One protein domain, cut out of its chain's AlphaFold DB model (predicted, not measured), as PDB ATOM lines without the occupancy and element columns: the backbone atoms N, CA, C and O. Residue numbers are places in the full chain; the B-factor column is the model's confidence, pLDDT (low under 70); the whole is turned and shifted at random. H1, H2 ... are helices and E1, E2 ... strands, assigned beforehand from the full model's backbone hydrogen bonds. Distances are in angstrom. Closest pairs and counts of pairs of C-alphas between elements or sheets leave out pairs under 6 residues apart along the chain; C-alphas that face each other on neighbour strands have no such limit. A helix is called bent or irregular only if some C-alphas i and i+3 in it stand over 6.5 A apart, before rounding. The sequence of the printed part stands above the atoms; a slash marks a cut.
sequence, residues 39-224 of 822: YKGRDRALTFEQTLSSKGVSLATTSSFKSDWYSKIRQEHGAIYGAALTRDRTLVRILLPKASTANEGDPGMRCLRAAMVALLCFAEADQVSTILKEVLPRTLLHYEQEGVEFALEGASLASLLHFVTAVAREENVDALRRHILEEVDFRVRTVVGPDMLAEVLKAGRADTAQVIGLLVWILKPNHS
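This is residues 39 to 224 of the 822 residues of an uncharacterized protein of Xylona heveae (strain CBS 132557 / TC161) (UniProt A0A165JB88). A compact body of crossed helices has H3 in its middle, with H2 and H5 packing on H3, H1 and H4 packing on H5, and H8 packing on H4. A two-stranded hairpin, E2 and E3, sticks out as a thin arm at one end, while H6 runs out from the body near H2, with H7 packed on H6. The printed part has 186 residues, with eight named helices and four named strands in the order H1 E1 H2 E2 E3 H3 H4 E4 H5 H6 H7 H8; its class is mostly helix. E1 with E4 and E2 with E3 make two antiparallel sheets of two strands. The whole is compact, with a radius of gyration of the C-alphas of 17.8 A and spans of 64 by 43 by 29 A.

E2 is residues 81 to 85, 13.4 A long, and E3 residues 91 to 95, 13.3 A. E1 is residues 57 to 59 and E4 residues 141 to 143. H1, residues 41 to 53, begins at C-alpha 41 (152.040, 110.903, 132.988) and is 18.1 A long. H2 is residues 67 to 77, H3 residues 107 to 120, 19.7 A, and H4 residues 125 to 139, 20.1 A. H5 is residues 155 to 171, 24.1 A, H6 residues 175 to 192, 25.7 A, and H7 residues 196 to 202. H8, residues 205 to 219, 21.8 A, ends at C-alpha 219 (130.816, 106.896, 137.964). H4 is irregular, but only just, with C-alphas 134 and 137 6.6 A apart; H8 is irregular, with C-alphas 206 and 209 7.7 A apart.

E2 and E3 form a hairpin, with N 82 and O 94 2.8 A apart, within hydrogen-bond range. In E1 and E4, N 142 and O 58 are 2.9 A apart, also within range. The closest C-alphas of E1 and H3 are those of Leu 59 and Gly 108, 5.1 A. H2 touches H3 at a steep tilt of 49 degrees, closest at Ser 67 and Pro 107, C-alphas 6.3 A apart. H5 touches H3 with residues 164 to 171 alone, closest at C-alphas 120 and 168, 6.8 A. H1 and H5 touch at a shallow tilt of 22 degrees, opposite ways, with C-alphas 44 and 163 4.9 A apart. H4 touches H5, C-alphas 125 and 165 being 5.8 A apart, and H8, C-alphas 139 and 219 being 6.0 A apart. H6 touches H2 with residues 175 to 179 alone, C-alphas 77 and 176 being 5.0 A apart, and H7 with residues 185 to 189 alone, C-alphas 185 and 197 being 5.9 A apart. H6 and H8 are apart. Every O i to N i+4 pair is within hydrogen-bond range in H1, H2, H3, H5, H6 and H7; H4 has 8 of 11 and H8 9 of 11.

The C-alphas farthest apart, of Asp 88 and Gly 147, are 65.0 A apart. The printed part has no cut. The links E3 to H3 and E4 to H5 are long, 11 residues each. The mean pLDDT of the printed part is 88.3, and residues 97 to 99, 145 to 146 and 203 to 205 are under 70.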
ATOM      1  N   TYR A  39     158.867 109.539 133.360       70.19
ATOM      2  CA  TYR A  39     157.559 109.860 133.930       70.19
ATOM      3  C   TYR A  39     156.830 110.864 133.047       70.19
ATOM      4  O   TYR A  39     156.897 112.075 133.233       70.19
ATOM      5  N   LYS A  40     156.129 110.327 132.048       80.81
ATOM      6  CA  LYS A  40     155.367 111.111 131.067       80.81
ATOM      7  C   LYS A  40     153.891 111.282 131.401       80.81
ATOM      8  O   LYS A  40     153.159 111.818 130.576       80.81
ATOM      9  N   GLY A  41     153.447 110.850 132.585       82.62
ATOM     10  CA  GLY A  41     152.040 110.903 132.988       82.62
ATOM     11  C   GLY A  41     151.432 112.300 132.830       82.62
ATOM     12  O   GLY A  41     150.401 112.430 132.179       82.62
ATOM     13  N   ARG A  42     152.120 113.345 133.315       85.25
ATOM     14  CA  ARG A  42     151.682 114.749 133.209       85.25
ATOM     15  C   ARG A  42     151.569 115.236 131.762       85.25
ATOM     16  O   ARG A  42     150.517 115.719 131.365       85.25
ATOM     17  N   ASP A  43     152.628 115.093 130.965       86.69
ATOM     18  CA  ASP A  43     152.633 115.550 129.566       86.69
ATOM     19  C   ASP A  43     151.531 114.859 128.750       86.69
ATOM     20  O   ASP A  43     150.852 115.484 127.933       86.69
ATOM     21  N   ARG A  44     151.341 113.549 128.970       91.31
ATOM     22  CA  ARG A  44     150.309 112.768 128.278       91.31
ATOM     23  C   ARG A  44     148.903 113.094 128.772       91.31
ATOM     24  O   ARG A  44     148.004 113.113 127.941       91.31
ATOM     25  N   ALA A  45     148.730 113.407 130.057       91.75
ATOM     26  CA  ALA A  45     147.486 113.948 130.597       91.75
ATOM     27  C   ALA A  45     147.117 115.274 129.917       91.75
ATOM     28  O   ALA A  45     146.043 115.367 129.335       91.75
ATOM     29  N   LEU A  46     148.042 116.240 129.877       91.81
ATOM     30  CA  LEU A  46     147.823 117.534 129.216       91.81
ATOM     31  C   LEU A  46     147.504 117.367 127.725       91.81
ATOM     32  O   LEU A  46     146.603 118.012 127.200       91.81
ATOM     33  N   THR A  47     148.217 116.470 127.036       93.69
ATOM     34  CA  THR A  47     147.942 116.165 125.621       93.69
ATOM     35  C   THR A  47     146.535 115.586 125.444       93.69
ATOM     36  O   THR A  47     145.839 115.924 124.486       93.69
ATOM     37  N   PHE A  48     146.104 114.708 126.355       95.19
ATOM     38  CA  PHE A  48     144.769 114.118 126.331       95.19
ATOM     39  C   PHE A  48     143.684 115.174 126.582       95.19
ATOM     40  O   PHE A  48     142.772 115.292 125.767       95.19
ATOM     41  N   GLU A  49     143.827 116.002 127.620       94.56
ATOM     42  CA  GLU A  49     142.920 117.119 127.917       94.56
ATOM     43  C   GLU A  49     142.809 118.099 126.745       94.56
ATOM     44  O   GLU A  49     141.705 118.471 126.356       94.56
ATOM     45  N   GLN A  50     143.932 118.483 126.130       95.12
ATOM     46  CA  GLN A  50     143.944 119.359 124.953       95.12
ATOM     47  C   GLN A  50     143.221 118.721 123.765       95.12
ATOM     48  O   GLN A  50     142.478 119.396 123.051       95.12
ATOM     49  N   THR A  51     143.403 117.412 123.565       95.56
ATOM     50  CA  THR A  51     142.733 116.677 122.488       95.56
ATOM     51  C   THR A  51     141.221 116.618 122.717       95.56
ATOM     52  O   THR A  51     140.464 116.801 121.766       95.56
ATOM     53  N   LEU A  52     140.768 116.417 123.959       93.75
ATOM     54  CA  LEU A  52     139.345 116.482 124.312       93.75
ATOM     55  C   LEU A  52     138.785 117.902 124.142       93.75
ATOM     56  O   LEU A  52     137.779 118.084 123.457       93.75
ATOM     57  N   SER A  53     139.497 118.906 124.658       93.31
ATOM     58  CA  SER A  53     139.095 120.319 124.599       93.31
ATOM     59  C   SER A  53     138.964 120.809 123.156       93.31
ATOM     60  O   SER A  53     138.021 121.516 122.820       93.31
ATOM     61  N   SER A  54     139.854 120.365 122.258       93.38
ATOM     62  CA  SER A  54     139.772 120.684 120.823       93.38
ATOM     63  C   SER A  54     138.500 120.167 120.141       93.38
ATOM     64  O   SER A  54     138.148 120.634 119.060       93.38
ATOM     65  N   LYS A  55     137.809 119.210 120.772       91.31
ATOM     66  CA  LYS A  55     136.537 118.646 120.319       91.31
ATOM     67  C   LYS A  55     135.333 119.161 121.130       91.31
ATOM     68  O   LYS A  55     134.251 118.604 120.984       91.31
ATOM     69  N   GLY A  56     135.504 120.188 121.972       91.06
ATOM     70  CA  GLY A  56     134.431 120.737 122.817       91.06
ATOM     71  C   GLY A  56     134.000 119.798 123.948       91.06
ATOM     72  O   GLY A  56     132.839 119.804 124.359       91.06
ATOM     73  N   VAL A  57     134.916 118.937 124.403       93.12
ATOM     74  CA  VAL A  57     134.670 117.957 125.464       93.12
ATOM     75  C   VAL A  57     135.637 118.197 126.612       93.12
ATOM     76  O   VAL A  57     136.840 118.343 126.399       93.12
ATOM     77  N   SER A  58     135.132 118.169 127.839       93.81
ATOM     78  CA  SER A  58     135.945 118.249 129.051       93.81
ATOM     79  C   SER A  58     135.752 117.012 129.918       93.81
ATOM     80  O   SER A  58     134.669 116.425 129.946       93.81
ATOM     81  N   LEU A  59     136.781 116.627 130.670       93.81
ATOM     82  CA  LEU A  59     136.620 115.646 131.738       93.81
ATOM     83  C   LEU A  59     135.940 116.312 132.928       93.81
ATOM     84  O   LEU A  59     136.369 117.372 133.375       93.81
ATOM     85  N   ALA A  60     134.914 115.675 133.476       91.44
ATOM     86  CA  ALA A  60     134.373 116.064 134.765       91.44
ATOM     87  C   ALA A  60     134.674 115.019 135.823       91.44
ATOM     88  O   ALA A  60     134.909 113.840 135.559       91.44
ATOM     89  N   THR A  61     134.646 115.489 137.059       93.12
ATOM     90  CA  THR A  61     134.668 114.623 138.223       93.12
ATOM     91  C   THR A  61     133.250 114.161 138.539       93.12
ATOM     92  O   THR A  61     132.286 114.903 138.344       93.12
ATOM     93  N   THR A  62     133.108 112.939 139.040       92.81
ATOM     94  CA  THR A  62     131.817 112.438 139.521       92.81
ATOM     95  C   THR A  62     131.617 112.804 140.987       92.81
ATOM     96  O   THR A  62     132.574 112.866 141.759       92.81
ATOM     97  N   SER A  63     130.363 112.993 141.409       92.19
ATOM     98  CA  SER A  63     130.034 113.243 142.820       92.19
ATOM     99  C   SER A  63     130.442 112.083 143.734       92.19
ATOM    100  O   SER A  63     130.537 112.269 144.942       92.19
ATOM    101  N   SER A  64     130.650 110.885 143.176       92.69
ATOM    102  CA  SER A  64     131.134 109.725 143.922       92.69
ATOM    103  C   SER A  64     132.649 109.747 144.144       92.69
ATOM    104  O   SER A  64     133.152 108.860 144.813       92.69
ATOM    105  N   PHE A  65     133.413 110.719 143.634       96.62
ATOM    106  CA  PHE A  65     134.869 110.753 143.795       96.62
ATOM    107  C   PHE A  65     135.332 111.843 144.770       96.62
ATOM    108  O   PHE A  65     135.153 113.040 144.547       96.62
ATOM    109  N   LYS A  66     136.002 111.434 145.851       96.12
ATOM    110  CA  LYS A  66     136.560 112.312 146.887       96.12
ATOM    111  C   LYS A  66     138.020 112.643 146.556       96.12
ATOM    112  O   LYS A  66     138.942 111.960 147.006       96.12
ATOM    113  N   SER A  67     138.247 113.715 145.790       95.75
ATOM    114  CA  SER A  67     139.599 114.117 145.346       95.75
ATOM    115  C   SER A  67     140.588 114.352 146.499       95.75
ATOM    116  O   SER A  67     141.786 114.102 146.332       95.75
ATOM    117  N   ASP A  68     140.124 114.839 147.649       95.88
ATOM    118  CA  ASP A  68     140.989 115.091 148.809       95.88
ATOM    119  C   ASP A  68     141.502 113.783 149.415       95.88
ATOM    120  O   ASP A  68     142.682 113.666 149.746       95.88
ATOM    121  N   TRP A  69     140.638 112.765 149.476       96.31
ATOM    122  CA  TRP A  69     141.010 111.427 149.926       96.31
ATOM    123  C   TRP A  69     142.053 110.801 149.002       96.31
ATOM    124  O   TRP A  69     143.084 110.323 149.468       96.31
ATOM    125  N   TYR A  70     141.822 110.862 147.688       96.25
ATOM    126  CA  TYR A  70     142.784 110.380 146.698       96.25
ATOM    127  C   TYR A  70     144.157 111.051 146.862       96.25
ATOM    128  O   TYR A  70     145.186 110.375 146.887       96.25
ATOM    129  N   SER A  71     144.171 112.377 147.046       93.88
ATOM    130  CA  SER A  71     145.405 113.149 147.239       93.88
ATOM    131  C   SER A  71     146.128 112.753 148.528       93.88
ATOM    132  O   SER A  71     147.352 112.621 148.530       93.88
ATOM    133  N   LYS A  72     145.378 112.523 149.611       94.44
ATOM    134  CA  LYS A  72     145.912 112.055 150.893       94.44
ATOM    135  C   LYS A  72     146.544 110.667 150.766       94.44
ATOM    136  O   LYS A  72     147.713 110.510 151.101       94.44
ATOM    137  N   ILE A  73     145.831 109.697 150.190       93.94
ATOM    138  CA  ILE A  73     146.344 108.335 149.965       93.94
ATOM    139  C   ILE A  73     147.600 108.349 149.086       93.94
ATOM    140  O   ILE A  73     148.560 107.626 149.350       93.94
ATOM    141  N   ARG A  74     147.642 109.212 148.066       92.25
ATOM    142  CA  ARG A  74     148.839 109.421 147.242       92.25
ATOM    143  C   ARG A  74     150.000 110.031 148.014       92.25
ATOM    144  O   ARG A  74     151.137 109.675 147.751       92.25
ATOM    145  N   GLN A  75     149.756 110.944 148.946       90.50
ATOM    146  CA  GLN A  75     150.826 111.493 149.783       90.50
ATOM    147  C   GLN A  75     151.359 110.457 150.780       90.50
ATOM    148  O   GLN A  75     152.562 110.416 151.025       90.50
ATOM    149  N   GLU A  76     150.479 109.620 151.326       91.06
ATOM    150  CA  GLU A  76     150.825 108.609 152.330       91.06
ATOM    151  C   GLU A  76     151.528 107.389 151.714       91.06
ATOM    152  O   GLU A  76     152.515 106.901 152.264       91.06
ATOM    153  N   HIS A  77     151.061 106.919 150.554       90.81
ATOM    154  CA  HIS A  77     151.504 105.653 149.954       90.81
ATOM    155  C   HIS A  77     152.082 105.793 148.537       90.81
ATOM    156  O   HIS A  77     152.741 104.871 148.052       90.81
ATOM    157  N   GLY A  78     151.860 106.932 147.873       81.88
ATOM    158  CA  GLY A  78     152.314 107.236 146.512       81.88
ATOM    159  C   GLY A  78     153.759 107.728 146.469       81.88
ATOM    160  O   GLY A  78     154.033 108.903 146.214       81.88
ATOM    161  N   ALA A  79     154.697 106.834 146.769       80.06
ATOM    162  CA  ALA A  79     156.115 107.151 146.845       80.06
ATOM    163  C   ALA A  79     156.877 106.577 145.645       80.06
ATOM    164  O   ALA A  79     157.015 105.360 145.493       80.06
ATOM    165  N   ILE A  80     157.437 107.468 144.821       77.88
ATOM    166  CA  ILE A  80     158.337 107.099 143.725       77.88
ATOM    167  C   ILE A  80     159.775 107.143 144.221       77.88
ATOM    168  O   ILE A  80     160.227 108.133 144.800       77.88
ATOM    169  N   TYR A  81     160.513 106.070 143.957       75.44
ATOM    170  CA  TYR A  81     161.907 105.948 144.354       75.44
ATOM    171  C   TYR A  81     162.811 105.832 143.134       75.44
ATOM    172  O   TYR A  81     162.519 105.097 142.194       75.44
ATOM    173  N   GLY A  82     163.933 106.541 143.181       71.19
ATOM    174  CA  GLY A  82     165.054 106.368 142.270       71.19
ATOM    175  C   GLY A  82     166.179 105.571 142.926       71.19
ATOM    176  O   GLY A  82     166.178 105.325 144.135       71.19
ATOM    177  N   ALA A  83     167.167 105.202 142.118       71.50
ATOM    178  CA  ALA A  83     168.449 104.707 142.594       71.50
ATOM    179  C   ALA A  83     169.518 105.774 142.331       71.50
ATOM    180  O   ALA A  83     169.512 106.407 141.274       71.50
ATOM    181  N   ALA A  84     170.420 105.981 143.284       71.50
ATOM    182  CA  ALA A  84     171.546 106.892 143.129       71.50
ATOM    183  C   ALA A  84     172.815 106.275 143.708       71.50
ATOM    184  O   ALA A  84     172.754 105.498 144.663       71.50
ATOM    185  N   LEU A  85     173.961 106.642 143.139       72.88
ATOM    186  CA  LEU A  85     175.257 106.310 143.715       72.88
ATOM    187  C   LEU A  85     175.654 107.387 144.730       72.88
ATOM    188  O   LEU A  85     175.629 108.586 144.432       72.88
ATOM    189  N   THR A  86     176.034 106.965 145.930       76.12
ATOM    190  CA  THR A  86     176.667 107.834 146.926       76.12
ATOM    191  C   THR A  86     178.157 108.044 146.612       76.12
ATOM    192  O   THR A  86     178.738 107.386 145.747       76.12
ATOM    193  N   ARG A  87     178.821 108.955 147.342       75.75
ATOM    194  CA  ARG A  87     180.263 109.244 147.174       75.75
ATOM    195  C   ARG A  87     181.167 108.037 147.436       75.75
ATOM    196  O   ARG A  87     182.218 107.920 146.817       75.75
ATOM    197  N   ASP A  88     180.757 107.153 148.333       84.38
ATOM    198  CA  ASP A  88     181.407 105.880 148.653       84.38
ATOM    199  C   ASP A  88     181.094 104.770 147.633       84.38
ATOM    200  O   ASP A  88     181.480 103.622 147.835       84.38
ATOM    201  N   ARG A  89     180.447 105.111 146.509       77.88
ATOM    202  CA  ARG A  89     180.022 104.185 145.450       77.88
ATOM    203  C   ARG A  89     179.024 103.124 145.917       77.88
ATOM    204  O   ARG A  89     178.918 102.072 145.287       77.88
ATOM    205  N   THR A  90     178.266 103.392 146.979       78.19
ATOM    206  CA  THR A  90     177.158 102.523 147.375       78.19
ATOM    207  C   THR A  90     175.886 102.936 146.637       78.19
ATOM    208  O   THR A  90     175.574 104.117 146.475       78.19
ATOM    209  N   LEU A  91     175.171 101.945 146.101       72.69
ATOM    210  CA  LEU A  91     173.891 102.171 145.438       72.69
ATOM    211  C   LEU A  91     172.811 102.285 146.512       72.69
ATOM    212  O   LEU A  91     172.542 101.321 147.228       72.69
ATOM    213  N   VAL A  92     172.180 103.450 146.610       78.88
ATOM    214  CA  VAL A  92     171.114 103.713 147.579       78.88
ATOM    215  C   VAL A  92     169.798 104.018 146.875       78.88
ATOM    216  O   VAL A  92     169.756 104.619 145.798       78.88
ATOM    217  N   ARG A  93     168.697 103.609 147.507       76.31
ATOM    218  CA  ARG A  93     167.337 103.959 147.089       76.31
ATOM    219  C   ARG A  93     166.982 105.324 147.676       76.31
ATOM    220  O   ARG A  93     167.032 105.496 148.891       76.31
ATOM    221  N   ILE A  94     166.603 106.277 146.828       78.75
ATOM    222  CA  ILE A  94     166.264 107.647 147.234       78.75
ATOM    223  C   ILE A  94     164.812 107.936 146.868       78.75
ATOM    224  O   ILE A  94     164.376 107.633 145.758       78.75
ATOM    225  N   LEU A  95     164.060 108.521 147.799       79.56
ATOM    226  CA  LEU A  95     162.717 109.027 147.524       79.56
ATOM    227  C   LEU A  95     162.808 110.236 146.583       79.56
ATOM    228  O   LEU A  95     163.576 111.159 146.844       79.56
ATOM    229  N   LEU A  96     162.014 110.244 145.515       76.31
ATOM    230  CA  LEU A  96     161.909 111.362 144.580       76.31
ATOM    231  C   LEU A  96     160.640 112.169 144.908       76.31
ATOM    232  O   LEU A  96     159.567 111.878 144.369       76.31
ATOM    233  N   PRO A  97     160.716 113.159 145.819       67.75
ATOM    234  CA  PRO A  97     159.554 113.952 146.192       67.75
ATOM    235  C   PRO A  97     159.016 114.682 144.960       67.75
ATOM    236  O   PRO A  97     159.787 115.220 144.168       67.75
ATOM    237  N   LYS A  98     157.686 114.714 144.812       68.75
ATOM    238  CA  LYS A  98     156.982 115.369 143.691       68.75
ATOM    239  C   LYS A  98     157.256 114.777 142.301       68.75
ATOM    240  O   LYS A  98     156.819 115.356 141.314       68.75
ATOM    241  N   ALA A  99     157.944 113.637 142.195       69.19
ATOM    242  CA  ALA A  99     158.101 112.962 140.906       69.19
ATOM    243  C   ALA A  99     156.800 112.299 140.433       69.19
ATOM    244  O   ALA A  99     156.623 112.099 139.233       69.19
ATOM    245  N   SER A 100     155.894 111.966 141.362       77.12
ATOM    246  CA  SER A 100     154.583 111.452 140.984       77.12
ATOM    247  C   SER A 100     153.755 112.556 140.346       77.12
ATOM    248  O   SER A 100     153.495 113.596 140.952       77.12
ATOM    249  N   THR A 101     153.287 112.283 139.135       81.25
ATOM    250  CA  THR A 101     152.387 113.167 138.395       81.25
ATOM    251  C   THR A 101     150.929 112.951 138.807       81.25
ATOM    252  O   THR A 101     150.014 113.526 138.224       81.25
ATOM    253  N   ALA A 102     150.685 112.097 139.806       82.50
ATOM    254  CA  ALA A 102     149.357 111.617 140.147       82.50
ATOM    255  C   ALA A 102     148.475 112.611 140.904       82.50
ATOM    256  O   ALA A 102     147.258 112.455 140.857       82.50
ATOM    257  N   ASN A 103     149.069 113.610 141.563       84.19
ATOM    258  CA  ASN A 103     148.349 114.663 142.291       84.19
ATOM    259  C   ASN A 103     148.139 115.942 141.460       84.19
ATOM    260  O   ASN A 103     147.452 116.869 141.898       84.19
ATOM    261  N   GLU A 104     148.732 116.014 140.271       80.19
ATOM    262  CA  GLU A 104     148.612 117.166 139.382       80.19
ATOM    263  C   GLU A 104     147.355 117.057 138.506       80.19
ATOM    264  O   GLU A 104     146.872 115.958 138.236       80.19
ATOM    265  N   GLY A 105     146.831 118.203 138.066       79.81
ATOM    266  CA  GLY A 105     145.665 118.280 137.181       79.81
ATOM    267  C   GLY A 105     144.352 118.607 137.888       79.81
ATOM    268  O   GLY A 105     144.298 118.778 139.113       79.81
ATOM    269  N   ASP A 106     143.306 118.732 137.076       89.88
ATOM    270  CA  ASP A 106     141.952 119.013 137.532       89.88
ATOM    271  C   ASP A 106     141.319 117.800 138.266       89.88
ATOM    272  O   ASP A 106     141.838 116.673 138.225       89.88
ATOM    273  N   PRO A 107     140.200 117.994 138.991       93.25
ATOM    274  CA  PRO A 107     139.514 116.900 139.677       93.25
ATOM    275  C   PRO A 107     139.014 115.770 138.756       93.25
ATOM    276  O   PRO A 107     138.859 114.639 139.225       93.25
ATOM    277  N   GLY A 108     138.751 116.045 137.473       94.56
ATOM    278  CA  GLY A 108     138.323 115.054 136.483       94.56
ATOM    279  C   GLY A 108     139.467 114.122 136.085       94.56
ATOM    280  O   GLY A 108     139.320 112.901 136.116       94.56
ATOM    281  N   MET A 109     140.652 114.673 135.834       95.00
ATOM    282  CA  MET A 109     141.879 113.924 135.580       95.00
ATOM    283  C   MET A 109     142.311 113.087 136.774       95.00
ATOM    284  O   MET A 109     142.726 111.941 136.595       95.00
ATOM    285  N   ARG A 110     142.190 113.615 137.998       95.50
ATOM    286  CA  ARG A 110     142.453 112.825 139.211       95.50
ATOM    287  C   ARG A 110     141.479 111.660 139.340       95.50
ATOM    288  O   ARG A 110     141.910 110.555 139.656       95.50
ATOM    289  N   CYS A 111     140.199 111.888 139.044       97.06
ATOM    290  CA  CYS A 111     139.176 110.846 139.036       97.06
ATOM    291  C   CYS A 111     139.492 109.756 138.000       97.06
ATOM    292  O   CYS A 111     139.560 108.573 138.342       97.06
ATOM    293  N   LEU A 112     139.783 110.148 136.755       96.88
ATOM    294  CA  LEU A 112     140.184 109.223 135.695       96.88
ATOM    295  C   LEU A 112     141.434 108.432 136.092       96.88
ATOM    296  O   LEU A 112     141.472 107.210 135.959       96.88
ATOM    297  N   ARG A 113     142.445 109.107 136.640       95.81
ATOM    298  CA  ARG A 113     143.677 108.456 137.077       95.81
ATOM    299  C   ARG A 113     143.438 107.477 138.222       95.81
ATOM    300  O   ARG A 113     144.009 106.391 138.202       95.81
ATOM    301  N   ALA A 114     142.587 107.814 139.185       97.19
ATOM    302  CA  ALA A 114     142.183 106.898 140.244       97.19
ATOM    303  C   ALA A 114     141.513 105.639 139.662       97.19
ATOM    304  O   ALA A 114     141.910 104.521 139.991       97.19
ATOM    305  N   ALA A 115     140.578 105.792 138.721       97.75
ATOM    306  CA  ALA A 115     139.961 104.650 138.042       97.75
ATOM    307  C   ALA A 115     140.993 103.803 137.272       97.75
ATOM    308  O   ALA A 115     140.975 102.574 137.351       97.75
ATOM    309  N   MET A 116     141.941 104.442 136.580       97.50
ATOM    310  CA  MET A 116     143.036 103.766 135.875       97.50
ATOM    311  C   MET A 116     143.917 102.949 136.816       97.50
ATOM    312  O   MET A 116     144.270 101.825 136.483       97.50
ATOM    313  N   VAL A 117     144.267 103.488 137.982       96.81
ATOM    314  CA  VAL A 117     145.114 102.801 138.971       96.81
ATOM    315  C   VAL A 117     144.407 101.565 139.510       96.81
ATOM    316  O   VAL A 117     145.011 100.495 139.546       96.81
ATOM    317  N   ALA A 118     143.118 101.688 139.846       97.75
ATOM    318  CA  ALA A 118     142.302 100.551 140.260       97.75
ATOM    319  C   ALA A 118     142.238  99.474 139.168       97.75
ATOM    320  O   ALA A 118     142.425  98.294 139.445       97.75
ATOM    321  N   LEU A 119     142.018  99.873 137.913       97.31
ATOM    322  CA  LEU A 119     141.990  98.947 136.783       97.31
ATOM    323  C   LEU A 119     143.345  98.271 136.559       97.31
ATOM    324  O   LEU A 119     143.399  97.060 136.353       97.31
ATOM    325  N   LEU A 120     144.441  99.028 136.651       96.00
ATOM    326  CA  LEU A 120     145.797  98.510 136.507       96.00
ATOM    327  C   LEU A 120     146.132  97.479 137.590       96.00
ATOM    328  O   LEU A 120     146.954  96.607 137.337       96.00
ATOM    329  N   CYS A 121     145.490  97.483 138.763       94.94
ATOM    330  CA  CYS A 121     145.632  96.387 139.731       94.94
ATOM    331  C   CYS A 121     145.249  95.013 139.143       94.94
ATOM    332  O   CYS A 121     145.857  94.021 139.533       94.94
ATOM    333  N   PHE A 122     144.318  94.947 138.184       94.44
ATOM    334  CA  PHE A 122     143.736  93.684 137.695       94.44
ATOM    335  C   PHE A 122     143.770  93.498 136.167       94.44
ATOM    336  O   PHE A 122     143.247  92.500 135.655       94.44
ATOM    337  N   ALA A 123     144.323  94.459 135.427       93.81
ATOM    338  CA  ALA A 123     144.356  94.465 133.970       93.81
ATOM    339  C   ALA A 123     145.636  95.126 133.431       93.81
ATOM    340  O   ALA A 123     146.211  96.025 134.045       93.81
ATOM    341  N   GLU A 124     146.070  94.692 132.247       93.50
ATOM    342  CA  GLU A 124     147.176  95.315 131.514       93.50
ATOM    343  C   GLU A 124     146.731  96.603 130.810       93.50
ATOM    344  O   GLU A 124     145.548  96.788 130.524       93.50
ATOM    345  N   ALA A 125     147.684  97.478 130.470       94.56
ATOM    346  CA  ALA A 125     147.422  98.790 129.871       94.56
ATOM    347  C   ALA A 125     146.501  98.742 128.631       94.56
ATOM    348  O   ALA A 125     145.625  99.597 128.482       94.56
ATOM    349  N   ASP A 126     146.638  97.724 127.779       94.69
ATOM    350  CA  ASP A 126     145.804  97.557 126.582       94.69
ATOM    351  C   ASP A 126     144.341  97.253 126.940       94.69
ATOM    352  O   ASP A 126     143.403  97.817 126.364       94.69
ATOM    353  N   GLN A 127     144.126  96.402 127.948       94.38
ATOM    354  CA  GLN A 127     142.789  96.087 128.447       94.38
ATOM    355  C   GLN A 127     142.180  97.288 129.179       94.38
ATOM    356  O   GLN A 127     141.010  97.596 128.964       94.38
ATOM    357  N   VAL A 128     142.972  98.011 129.979       96.69
ATOM    358  CA  VAL A 128     142.544  99.260 130.633       96.69
ATOM    359  C   VAL A 128     142.086 100.283 129.596       96.69
ATOM    360  O   VAL A 128     141.019 100.871 129.741       96.69
ATOM    361  N   SER A 129     142.841 100.449 128.511       96.25
ATOM    362  CA  SER A 129     142.484 101.370 127.428       96.25
ATOM    363  C   SER A 129     141.189 100.959 126.723       96.25
ATOM    364  O   SER A 129     140.365 101.813 126.406       96.25
ATOM    365  N   THR A 130     140.979  99.654 126.532       94.62
ATOM    366  CA  THR A 130     139.739  99.104 125.959       94.62
ATOM    367  C   THR A 130     138.535  99.387 126.860       94.62
ATOM    368  O   THR A 130     137.501  99.838 126.377       94.62
ATOM    369  N   ILE A 131     138.677  99.186 128.174       95.69
ATOM    370  CA  ILE A 131     137.632  99.485 129.164       95.69
ATOM    371  C   ILE A 131     137.312 100.985 129.165       95.69
ATOM    372  O   ILE A 131     136.149 101.374 129.079       95.69
ATOM    373  N   LEU A 132     138.334 101.843 129.222       96.88
ATOM    374  CA  LEU A 132     138.143 103.293 129.303       96.88
ATOM    375  C   LEU A 132     137.570 103.897 128.024       96.88
ATOM    376  O   LEU A 132     136.810 104.857 128.117       96.88
ATOM    377  N   LYS A 133     137.867 103.322 126.851       95.69
ATOM    378  CA  LYS A 133     137.230 103.711 125.585       95.69
ATOM    379  C   LYS A 133     135.701 103.630 125.675       95.69
ATOM    380  O   LYS A 133     135.025 104.512 125.157       95.69
ATOM    381  N   GLU A 134     135.175 102.609 126.351       94.12
ATOM    382  CA  GLU A 134     133.731 102.402 126.527       94.12
ATOM    383  C   GLU A 134     133.144 103.197 127.701       94.12
ATOM    384  O   GLU A 134     132.015 103.681 127.618       94.12
ATOM    385  N   VAL A 135     133.892 103.333 128.800       95.12
ATOM    386  CA  VAL A 135     133.416 103.976 130.039       95.12
ATOM    387  C   VAL A 135     133.376 105.501 129.923       95.12
ATOM    388  O   VAL A 135     132.398 106.122 130.343       95.12
ATOM    389  N   LEU A 136     134.430 106.111 129.370       94.88
ATOM    390  CA  LEU A 136     134.612 107.566 129.374       94.88
ATOM    391  C   LEU A 136     133.455 108.331 128.709       94.88
ATOM    392  O   LEU A 136     132.919 109.224 129.369       94.88
ATOM    393  N   PRO A 137     133.000 107.986 127.485       92.75
ATOM    394  CA  PRO A 137     131.944 108.740 126.802       92.75
ATOM    395  C   PRO A 137     130.589 108.697 127.504       92.75
ATOM    396  O   PRO A 137     129.745 109.553 127.262       92.75
ATOM    397  N   ARG A 138     130.380 107.698 128.369       91.19
ATOM    398  CA  ARG A 138     129.113 107.460 129.069       91.19
ATOM    399  C   ARG A 138     129.035 108.146 130.428       91.19
ATOM    400  O   ARG A 138     127.958 108.173 131.012       91.19
ATOM    401  N   THR A 139     130.167 108.590 130.979       91.62
ATOM    402  CA  THR A 139     130.237 108.975 132.398       91.62
ATOM    403  C   THR A 139     131.099 110.198 132.674       91.62
ATOM    404  O   THR A 139     130.608 111.152 133.263       91.62
ATOM    405  N   LEU A 140     132.376 110.175 132.288       92.50
ATOM    406  CA  LEU A 140     133.356 111.185 132.704       92.50
ATOM    407  C   LEU A 140     133.528 112.328 131.701       92.50
ATOM    408  O   LEU A 140     134.153 113.330 132.038       92.50
ATOM    409  N   LEU A 141     133.011 112.194 130.480       92.00
ATOM    410  CA  LEU A 141     133.057 113.252 129.474       92.00
ATOM    411  C   LEU A 141     131.798 114.118 129.556       92.00
ATOM    412  O   LEU A 141     130.685 113.617 129.419       92.00
ATOM    413  N   HIS A 142     131.995 115.419 129.767       89.31
ATOM    414  CA  HIS A 142     130.957 116.433 129.643       89.31
ATOM    415  C   HIS A 142     131.083 117.146 128.304       89.31
ATOM    416  O   HIS A 142     132.179 117.524 127.882       89.31
ATOM    417  N   TYR A 143     129.936 117.336 127.664       85.12
ATOM    418  CA  TYR A 143     129.816 118.004 126.379       85.12
ATOM    419  C   TYR A 143     129.363 119.438 126.602       85.12
ATOM    420  O   TYR A 143     128.402 119.677 127.332       85.12
ATOM    421  N   GLU A 144     130.026 120.391 125.949       79.31
ATOM    422  CA  GLU A 144     129.544 121.776 125.925       79.31
ATOM    423  C   GLU A 144     128.233 121.907 125.128       79.31
ATOM    424  O   GLU A 144     127.460 122.837 125.346       79.31
ATOM    425  N   GLN A 145     127.968 120.963 124.215       69.12
ATOM    426  CA  GLN A 145     126.760 120.899 123.393       69.12
ATOM    427  C   GLN A 145     125.935 119.658 123.758       69.12
ATOM    428  O   GLN A 145     126.393 118.526 123.593       69.12
ATOM    429  N   GLU A 146     124.709 119.861 124.245       69.81
ATOM    430  CA  GLU A 146     123.775 118.768 124.529       69.81
ATOM    431  C   GLU A 146     123.408 118.007 123.238       69.81
ATOM    432  O   GLU A 146     123.131 118.610 122.202       69.81
ATOM    433  N   GLY A 147     123.393 116.671 123.299       71.06
ATOM    434  CA  GLY A 147     122.912 115.806 122.210       71.06
ATOM    435  C   GLY A 147     123.960 115.325 121.198       71.06
ATOM    436  O   GLY A 147     123.606 114.566 120.297       71.06
ATOM    437  N   VAL A 148     125.237 115.701 121.336       74.12
ATOM    438  CA  VAL A 148     126.316 115.156 120.494       74.12
ATOM    439  C   VAL A 148     126.940 113.938 121.175       74.12
ATOM    440  O   VAL A 148     127.628 114.064 122.185       74.12
ATOM    441  N   GLU A 149     126.726 112.747 120.613       78.19
ATOM    442  CA  GLU A 149     127.449 111.547 121.040       78.19
ATOM    443  C   GLU A 149     128.921 111.649 120.622       78.19
ATOM    444  O   GLU A 149     129.257 111.720 119.438       78.19
ATOM    445  N   PHE A 150     129.825 111.646 121.600       84.06
ATOM    446  CA  PHE A 150     131.256 111.649 121.338       84.06
ATOM    447  C   PHE A 150     131.812 110.233 121.291       84.06
ATOM    448  O   PHE A 150     131.833 109.513 122.289       84.06
ATOM    449  N   ALA A 151     132.363 109.859 120.144       88.00
ATOM    450  CA  ALA A 151     133.133 108.634 120.019       88.00
ATOM    451  C   ALA A 151     134.621 108.886 120.333       88.00
ATOM    452  O   ALA A 151     135.279 109.750 119.739       88.00
ATOM    453  N   LEU A 152     135.189 108.089 121.245       90.62
ATOM    454  CA  LEU A 152     136.631 108.056 121.519       90.62
ATOM    455  C   LEU A 152     137.377 107.363 120.368       90.62
ATOM    456  O   LEU A 152     137.690 106.172 120.423       90.62
ATOM    457  N   GLU A 153     137.677 108.130 119.320       93.38
ATOM    458  CA  GLU A 153     138.308 107.629 118.091       93.38
ATOM    459  C   GLU A 153     139.461 108.513 117.596       93.38
ATOM    460  O   GLU A 153     139.630 109.664 118.016       93.38
ATOM    461  N   GLY A 154     140.285 107.964 116.699       94.62
ATOM    462  CA  GLY A 154     141.401 108.674 116.072       94.62
ATOM    463  C   GLY A 154     142.380 109.256 117.096       94.62
ATOM    464  O   GLY A 154     142.881 108.544 117.968       94.62
ATOM    465  N   ALA A 155     142.632 110.565 117.002       93.44
ATOM    466  CA  ALA A 155     143.579 111.269 117.867       93.44
ATOM    467  C   ALA A 155     143.241 111.150 119.362       93.44
ATOM    468  O   ALA A 155     144.142 110.913 120.163       93.44
ATOM    469  N   SER A 156     141.958 111.230 119.743       94.12
ATOM    470  CA  SER A 156     141.555 111.130 121.155       94.12
ATOM    471  C   SER A 156     141.820 109.736 121.726       94.12
ATOM    472  O   SER A 156     142.342 109.617 122.834       94.12
ATOM    473  N   LEU A 157     141.568 108.681 120.944       95.31
ATOM    474  CA  LEU A 157     141.893 107.312 121.352       95.31
ATOM    475  C   LEU A 157     143.408 107.096 121.456       95.31
ATOM    476  O   LEU A 157     143.878 106.521 122.434       95.31
ATOM    477  N   ALA A 158     144.182 107.595 120.489       95.19
ATOM    478  CA  ALA A 158     145.641 107.517 120.527       95.19
ATOM    479  C   ALA A 158     146.220 108.243 121.755       95.19
ATOM    480  O   ALA A 158     147.085 107.705 122.449       95.19
ATOM    481  N   SER A 159     145.710 109.437 122.077       96.00
ATOM    482  CA  SER A 159     146.124 110.174 123.275       96.00
ATOM    483  C   SER A 159     145.743 109.453 124.574       96.00
ATOM    484  O   SER A 159     146.577 109.392 125.478       96.00
ATOM    485  N   LEU A 160     144.560 108.824 124.642       96.50
ATOM    486  CA  LEU A 160     144.156 107.990 125.778       96.50
ATOM    487  C   LEU A 160     145.107 106.797 125.955       96.50
ATOM    488  O   LEU A 160     145.604 106.577 127.053       96.50
ATOM    489  N   LEU A 161     145.419 106.067 124.879       95.69
ATOM    490  CA  LEU A 161     146.348 104.928 124.899       95.69
ATOM    491  C   LEU A 161     147.738 105.331 125.411       95.69
ATOM    492  O   LEU A 161     148.323 104.660 126.268       95.69
ATOM    493  N   HIS A 162     148.272 106.451 124.920       93.75
ATOM    494  CA  HIS A 162     149.548 106.981 125.398       93.75
ATOM    495  C   HIS A 162     149.497 107.406 126.863       93.75
ATOM    496  O   HIS A 162     150.470 107.184 127.589       93.75
ATOM    497  N   PHE A 163     148.383 107.987 127.304       95.00
ATOM    498  CA  PHE A 163     148.194 108.357 128.697       95.00
ATOM    499  C   PHE A 163     148.118 107.123 129.603       95.00
ATOM    500  O   PHE A 163     148.879 107.037 130.566       95.00
ATOM    501  N   VAL A 164     147.322 106.110 129.245       96.19
ATOM    502  CA  VAL A 164     147.231 104.832 129.974       96.19
ATOM    503  C   VAL A 164     148.582 104.138 130.063       96.19
ATOM    504  O   VAL A 164     148.979 103.705 131.142       96.19
ATOM    505  N   THR A 165     149.334 104.101 128.966       94.44
ATOM    506  CA  THR A 165     150.675 103.503 128.939       94.44
ATOM    507  C   THR A 165     151.648 104.255 129.851       94.44
ATOM    508  O   THR A 165     152.460 103.636 130.540       94.44
ATOM    509  N   ALA A 166     151.581 105.589 129.873       91.00
ATOM    510  CA  ALA A 166     152.427 106.407 130.736       91.00
ATOM    511  C   ALA A 166     152.081 106.214 132.221       91.00
ATOM    512  O   ALA A 166     152.991 106.019 133.025       91.00
ATOM    513  N   VAL A 167     150.790 106.193 132.569       92.62
ATOM    514  CA  VAL A 167     150.332 105.912 133.938       92.62
ATOM    515  C   VAL A 167     150.737 104.503 134.350       92.62
ATOM    516  O   VAL A 167     151.338 104.345 135.400       92.62
ATOM    517  N   ALA A 168     150.531 103.487 133.510       92.56
ATOM    518  CA  ALA A 168     150.932 102.113 133.814       92.56
ATOM    519  C   ALA A 168     152.427 101.995 134.158       92.56
ATOM    520  O   ALA A 168     152.790 101.305 135.109       92.56
ATOM    521  N   ARG A 169     153.300 102.698 133.425       88.56
ATOM    522  CA  ARG A 169     154.741 102.738 133.720       88.56
ATOM    523  C   ARG A 169     155.043 103.388 135.067       88.56
ATOM    524  O   ARG A 169     155.905 102.888 135.782       88.56
ATOM    525  N   GLU A 170     154.343 104.465 135.409       87.44
ATOM    526  CA  GLU A 170     154.490 105.144 136.699       87.44
ATOM    527  C   GLU A 170     153.963 104.283 137.861       87.44
ATOM    528  O   GLU A 170     154.667 104.085 138.846       87.44
ATOM    529  N   GLU A 171     152.783 103.674 137.725       89.06
ATOM    530  CA  GLU A 171     152.183 102.832 138.773       89.06
ATOM    531  C   GLU A 171     152.904 101.486 138.968       89.06
ATOM    532  O   GLU A 171     152.739 100.837 139.996       89.06
ATOM    533  N   ASN A 172     153.707 101.040 137.996       87.12
ATOM    534  CA  ASN A 172     154.556  99.853 138.150       87.12
ATOM    535  C   ASN A 172     155.711 100.078 139.140       87.12
ATOM    536  O   ASN A 172     156.215  99.115 139.719       87.12
ATOM    537  N   VAL A 173     156.151 101.325 139.306       81.12
ATOM    538  CA  VAL A 173     157.237 101.696 140.226       81.12
ATOM    539  C   VAL A 173     156.725 102.367 141.499       81.12
ATOM    540  O   VAL A 173     157.429 102.353 142.511       81.12
ATOM    541  N   ASP A 174     155.508 102.913 141.472       81.50
ATOM    542  CA  ASP A 174     154.824 103.457 142.641       81.50
ATOM    543  C   ASP A 174     154.467 102.341 143.649       81.50
ATOM    544  O   ASP A 174     153.985 101.260 143.300       81.50
ATOM    545  N   ALA A 175     154.714 102.601 144.935       88.25
ATOM    546  CA  ALA A 175     154.333 101.706 146.021       88.25
ATOM    547  C   ALA A 175     152.809 101.629 146.232       88.25
ATOM    548  O   ALA A 175     152.337 100.620 146.763       88.25
ATOM    549  N   LEU A 176     152.040 102.629 145.784       92.25
ATOM    550  CA  LEU A 176     150.594 102.687 145.994       92.25
ATOM    551  C   LEU A 176     149.872 101.467 145.416       92.25
ATOM    552  O   LEU A 176     149.043 100.870 146.098       92.25
ATOM    553  N   ARG A 177     150.183 101.065 144.178       92.19
ATOM    554  CA  ARG A 177     149.514  99.920 143.539       92.19
ATOM    555  C   ARG A 177     149.715  98.633 144.337       92.19
ATOM    556  O   ARG A 177     148.779  97.847 144.472       92.19
ATOM    557  N   ARG A 178     150.918  98.429 144.887       92.44
ATOM    558  CA  ARG A 178     151.220  97.285 145.762       92.44
ATOM    559  C   ARG A 178     150.406  97.358 147.051       92.44
ATOM    560  O   ARG A 178     149.769  96.375 147.399       92.44
ATOM    561  N   HIS A 179     150.369  98.525 147.691       95.38
ATOM    562  CA  HIS A 179     149.581  98.742 148.904       95.38
ATOM    563  C   HIS A 179     148.083  98.463 148.682       95.38
ATOM    564  O   HIS A 179     147.460  97.759 149.472       95.38
ATOM    565  N   ILE A 180     147.509  98.935 147.569       95.94
ATOM    566  CA  ILE A 180     146.109  98.653 147.213       95.94
ATOM    567  C   ILE A 180     145.885  97.150 147.027       95.94
ATOM    568  O   ILE A 180     144.893  96.622 147.518       95.94
ATOM    569  N   LEU A 181     146.791  96.454 146.336       94.62
ATOM    570  CA  LEU A 181     146.682  95.007 146.142       94.62
ATOM    571  C   LEU A 181     146.764  94.231 147.462       94.62
ATOM    572  O   LEU A 181     146.006  93.284 147.627       94.62
ATOM    573  N   GLU A 182     147.622  94.637 148.398       94.88
ATOM    574  CA  GLU A 182     147.723  94.034 149.737       94.88
ATOM    575  C   GLU A 182     146.428  94.227 150.547       94.88
ATOM    576  O   GLU A 182     145.918  93.283 151.149       94.88
ATOM    577  N   GLU A 183     145.843  95.425 150.507       95.44
ATOM    578  CA  GLU A 183     144.564  95.724 151.163       95.44
ATOM    579  C   GLU A 183     143.392  94.950 150.542       95.44
ATOM    580  O   GLU A 183     142.514  94.445 151.250       95.44
ATOM    581  N   VAL A 184     143.366  94.842 149.211       95.19
ATOM    582  CA  VAL A 184     142.353  94.051 148.505       95.19
ATOM    583  C   VAL A 184     142.531  92.565 148.795       95.19
ATOM    584  O   VAL A 184     141.536  91.895 149.044       95.19
ATOM    585  N   ASP A 185     143.762  92.047 148.813       93.94
ATOM    586  CA  ASP A 185     144.058  90.658 149.182       93.94
ATOM    587  C   ASP A 185     143.526  90.339 150.574       93.94
ATOM    588  O   ASP A 185     142.802  89.361 150.759       93.94
ATOM    589  N   PHE A 186     143.811  91.210 151.544       94.06
ATOM    590  CA  PHE A 186     143.293  91.073 152.898       94.06
ATOM    591  C   PHE A 186     141.760  90.978 152.904       94.06
ATOM    592  O   PHE A 186     141.204  90.050 153.492       94.06
ATOM    593  N   ARG A 187     141.071  91.869 152.179       93.62
ATOM    594  CA  ARG A 187     139.603  91.843 152.063       93.62
ATOM    595  C   ARG A 187     139.079  90.588 151.358       93.62
ATOM    596  O   ARG A 187     138.143  89.957 151.846       93.62
ATOM    597  N   VAL A 188     139.690  90.171 150.252       92.19
ATOM    598  CA  VAL A 188     139.300  88.943 149.538       92.19
ATOM    599  C   VAL A 188     139.436  87.728 150.455       92.19
ATOM    600  O   VAL A 188     138.513  86.917 150.527       92.19
ATOM    601  N   ARG A 189     140.525  87.643 151.230       91.25
ATOM    602  CA  ARG A 189     140.742  86.563 152.201       91.25
ATOM    603  C   ARG A 189     139.692  86.534 153.301       91.25
ATOM    604  O   ARG A 189     139.288  85.448 153.707       91.25
ATOM    605  N   THR A 190     139.231  87.697 153.764       90.56
ATOM    606  CA  THR A 190     138.169  87.761 154.782       90.56
ATOM    607  C   THR A 190     136.814  87.283 154.274       90.56
ATOM    608  O   THR A 190     136.031  86.762 155.061       90.56
ATOM    609  N   VAL A 191     136.541  87.438 152.977       88.06
ATOM    610  CA  VAL A 191     135.227  87.143 152.398       88.06
ATOM    611  C   VAL A 191     135.171  85.727 151.824       88.06
ATOM    612  O   VAL A 191     134.254  84.978 152.141       88.06
ATOM    613  N   VAL A 192     136.145  85.337 150.998       86.88
ATOM    614  CA  VAL A 192     136.116  84.066 150.243       86.88
ATOM    615  C   VAL A 192     137.061  83.009 150.832       86.88
ATOM    616  O   VAL A 192     136.917  81.825 150.543       86.88
ATOM    617  N   GLY A 193     137.997  83.411 151.697       85.62
ATOM    618  CA  GLY A 193     139.025  82.540 152.270       85.62
ATOM    619  C   GLY A 193     140.411  82.713 151.625       85.62
ATOM    620  O   GLY A 193     140.579  83.506 150.691       85.62
ATOM    621  N   PRO A 194     141.441  82.020 152.149       82.00
ATOM    622  CA  PRO A 194     142.819  82.141 151.669       82.00
ATOM    623  C   PRO A 194     142.972  81.725 150.193       82.00
ATOM    624  O   PRO A 194     142.203  80.923 149.678       82.00
ATOM    625  N   ASP A 195     143.985  82.285 149.523       74.62
ATOM    626  CA  ASP A 195     144.459  81.938 148.166       74.62
ATOM    627  C   ASP A 195     143.580  82.311 146.950       74.62
ATOM    628  O   ASP A 195     144.011  82.138 145.808       74.62
ATOM    629  N   MET A 196     142.421  82.949 147.144       78.31
ATOM    630  CA  MET A 196     141.517  83.301 146.030       78.31
ATOM    631  C   MET A 196     141.958  84.516 145.194       78.31
ATOM    632  O   MET A 196     141.610  84.609 144.016       78.31
ATOM    633  N   LEU A 197     142.761  85.449 145.730       73.19
ATOM    634  CA  LEU A 197     143.217  86.610 144.945       73.19
ATOM    635  C   LEU A 197     144.113  86.192 143.768       73.19
ATOM    636  O   LEU A 197     144.037  86.777 142.687       73.19
ATOM    637  N   ALA A 198     144.942  85.160 143.943       78.62
ATOM    638  CA  ALA A 198     145.776  84.646 142.862       78.62
ATOM    639  C   ALA A 198     144.927  84.116 141.695       78.62
ATOM    640  O   ALA A 198     145.332  84.245 140.539       78.62
ATOM    641  N   GLU A 199     143.747  83.560 141.976       75.56
ATOM    642  CA  GLU A 199     142.792  83.145 140.947       75.56
ATOM    643  C   GLU A 199     142.139  84.344 140.259       75.56
ATOM    644  O   GLU A 199     142.054  84.366 139.033       75.56
ATOM    645  N   VAL A 200     141.777  85.390 141.011       73.94
ATOM    646  CA  VAL A 200     141.245  86.651 140.457       73.94
ATOM    647  C   VAL A 200     142.228  87.301 139.487       73.94
ATOM    648  O   VAL A 200     141.833  87.778 138.425       73.94
ATOM    649  N   LEU A 201     143.517  87.307 139.833       74.25
ATOM    650  CA  LEU A 201     144.571  87.856 138.978       74.25
ATOM    651  C   LEU A 201     144.822  86.995 137.730       74.25
ATOM    652  O   LEU A 201     145.244  87.523 136.703       74.25
ATOM    653  N   LYS A 202     144.551  85.684 137.796       73.69
ATOM    654  CA  LYS A 202     144.652  84.755 136.657       73.69
ATOM    655  C   LYS A 202     143.402  84.753 135.772       73.69
ATOM    656  O   LYS A 202     143.500  84.385 134.601       73.69
ATOM    657  N   ALA A 203     142.243  85.138 136.307       62.38
ATOM    658  CA  ALA A 203     140.989  85.206 135.568       62.38
ATOM    659  C   ALA A 203     141.114  86.227 134.420       62.38
ATOM    660  O   ALA A 203     141.287  87.431 134.633       62.38
ATOM    661  N   GLY A 204     141.098  85.706 133.188       61.25
ATOM    662  CA  GLY A 204     141.448  86.429 131.966       61.25
ATOM    663  C   GLY A 204     140.455  87.519 131.535       61.25
ATOM    664  O   GLY A 204     139.828  88.212 132.333       61.25
ATOM    665  N   ARG A 205     140.304  87.701 130.217       65.12
ATOM    666  CA  ARG A 205     139.485  88.775 129.609       65.12
ATOM    667  C   ARG A 205     137.968  88.652 129.841       65.12
ATOM    668  O   ARG A 205     137.247  89.584 129.487       65.12
ATOM    669  N   ALA A 206     137.502  87.543 130.425       72.00
ATOM    670  CA  ALA A 206     136.087  87.174 130.544       72.00
ATOM    671  C   ALA A 206     135.219  88.199 131.300       72.00
ATOM    672  O   ALA A 206     134.026  88.285 131.031       72.00
ATOM    673  N   ASP A 207     135.823  89.023 132.163       87.69
ATOM    674  CA  ASP A 207     135.092  89.957 133.032       87.69
ATOM    675  C   ASP A 207     135.043  91.405 132.508       87.69
ATOM    676  O   ASP A 207     134.627  92.321 133.216       87.69
ATOM    677  N   THR A 208     135.503  91.657 131.277       91.62
ATOM    678  CA  THR A 208     135.636  93.033 130.755       91.62
ATOM    679  C   THR A 208     134.287  93.763 130.709       91.62
ATOM    680  O   THR A 208     134.208  94.927 131.096       91.62
ATOM    681  N   ALA A 209     133.215  93.079 130.301       92.06
ATOM    682  CA  ALA A 209     131.867  93.646 130.241       92.06
ATOM    683  C   ALA A 209     131.335  94.043 131.628       92.06
ATOM    684  O   ALA A 209     130.762  95.120 131.791       92.06
ATOM    685  N   GLN A 210     131.558  93.194 132.631       94.38
ATOM    686  CA  GLN A 210     131.126  93.410 134.008       94.38
ATOM    687  C   GLN A 210     131.943  94.515 134.680       94.38
ATOM    688  O   GLN A 210     131.382  95.326 135.411       94.38
ATOM    689  N   VAL A 211     133.244  94.605 134.380       95.81
ATOM    690  CA  VAL A 211     134.097  95.720 134.815       95.81
ATOM    691  C   VAL A 211     133.619  97.044 134.218       95.81
ATOM    692  O   VAL A 211     133.520  98.031 134.946       95.81
ATOM    693  N   ILE A 212     133.279  97.076 132.924       95.75
ATOM    694  CA  ILE A 212     132.698  98.276 132.309       95.75
ATOM    695  C   ILE A 212     131.365  98.625 132.984       95.75
ATOM    696  O   ILE A 212     131.169  99.779 133.351       95.75
ATOM    697  N   GLY A 213     130.488  97.641 133.206       95.44
ATOM    698  CA  GLY A 213     129.205  97.851 133.882       95.44
ATOM    699  C   GLY A 213     129.354  98.416 135.293       95.44
ATOM    700  O   GLY A 213     128.667  99.373 135.649       95.44
ATOM    701  N   LEU A 214     130.311  97.897 136.067       97.00
ATOM    702  CA  LEU A 214     130.625  98.417 137.393       97.00
ATOM    703  C   LEU A 214     131.098  99.870 137.326       97.00
ATOM    704  O   LEU A 214     130.611 100.701 138.086       97.00
ATOM    705  N   LEU A 215     132.042 100.190 136.438       97.31
ATOM    706  CA  LEU A 215     132.555 101.554 136.320       97.31
ATOM    707  C   LEU A 215     131.471 102.526 135.859       97.31
ATOM    708  O   LEU A 215     131.352 103.606 136.430       97.31
ATOM    709  N   VAL A 216     130.641 102.129 134.891       95.69
ATOM    710  CA  VAL A 216     129.483 102.922 134.466       95.69
ATOM    711  C   VAL A 216     128.549 103.179 135.649       95.69
ATOM    712  O   VAL A 216     128.105 104.307 135.837       95.69
ATOM    713  N   TRP A 217     128.295 102.175 136.490       95.50
ATOM    714  CA  TRP A 217     127.471 102.337 137.685       95.50
ATOM    715  C   TRP A 217     128.119 103.226 138.760       95.50
ATOM    716  O   TRP A 217     127.453 104.122 139.269       95.50
ATOM    717  N   ILE A 218     129.403 103.038 139.092       95.81
ATOM    718  CA  ILE A 218     130.112 103.817 140.130       95.81
ATOM    719  C   ILE A 218     130.225 105.291 139.742       95.81
ATOM    720  O   ILE A 218     130.049 106.165 140.598       95.81
ATOM    721  N   LEU A 219     130.545 105.555 138.471       95.19
ATOM    722  CA  LEU A 219     130.816 106.896 137.964       95.19
ATOM    723  C   LEU A 219     129.537 107.702 137.708       95.19
ATOM    724  O   LEU A 219     129.614 108.930 137.661       95.19
ATOM    725  N   LYS A 220     128.361 107.059 137.620       92.38
ATOM    726  CA  LYS A 220     127.070 107.764 137.657       92.38
ATOM    727  C   LYS A 220     126.951 108.578 138.959       92.38
ATOM    728  O   LYS A 220     127.277 108.059 140.032       92.38
ATOM    729  N   PRO A 221     126.453 109.828 138.909       87.38
ATOM    730  CA  PRO A 221     126.184 110.614 140.110       87.38
ATOM    731  C   PRO A 221     125.284 109.862 141.096       87.38
ATOM    732  O   PRO A 221     124.317 109.226 140.676       87.38
ATOM    733  N   ASN A 222     125.549 109.964 142.403       85.94
ATOM    734  CA  ASN A 222     124.833 109.179 143.423       85.94
ATOM    735  C   ASN A 222     123.303 109.362 143.353       85.94
ATOM    736  O   ASN A 222     122.570 108.387 143.460       85.94
ATOM    737  N   HIS A 223     122.821 110.578 143.076       83.81
ATOM    738  CA  HIS A 223     121.388 110.877 142.935       83.81
ATOM    739  C   HIS A 223     120.725 110.245 141.695       83.81
ATOM    740  O   HIS A 223     119.504 110.197 141.614       83.81
ATOM    741  N   SER A 224     121.518 109.791 140.721       86.50
ATOM    742  CA  SER A 224     121.045 109.163 139.479       86.50
ATOM    743  C   SER A 224     121.104 107.631 139.515       86.50
ATOM    744  O   SER A 224     120.625 106.970 138.592       86.50
TER     745      SER A 224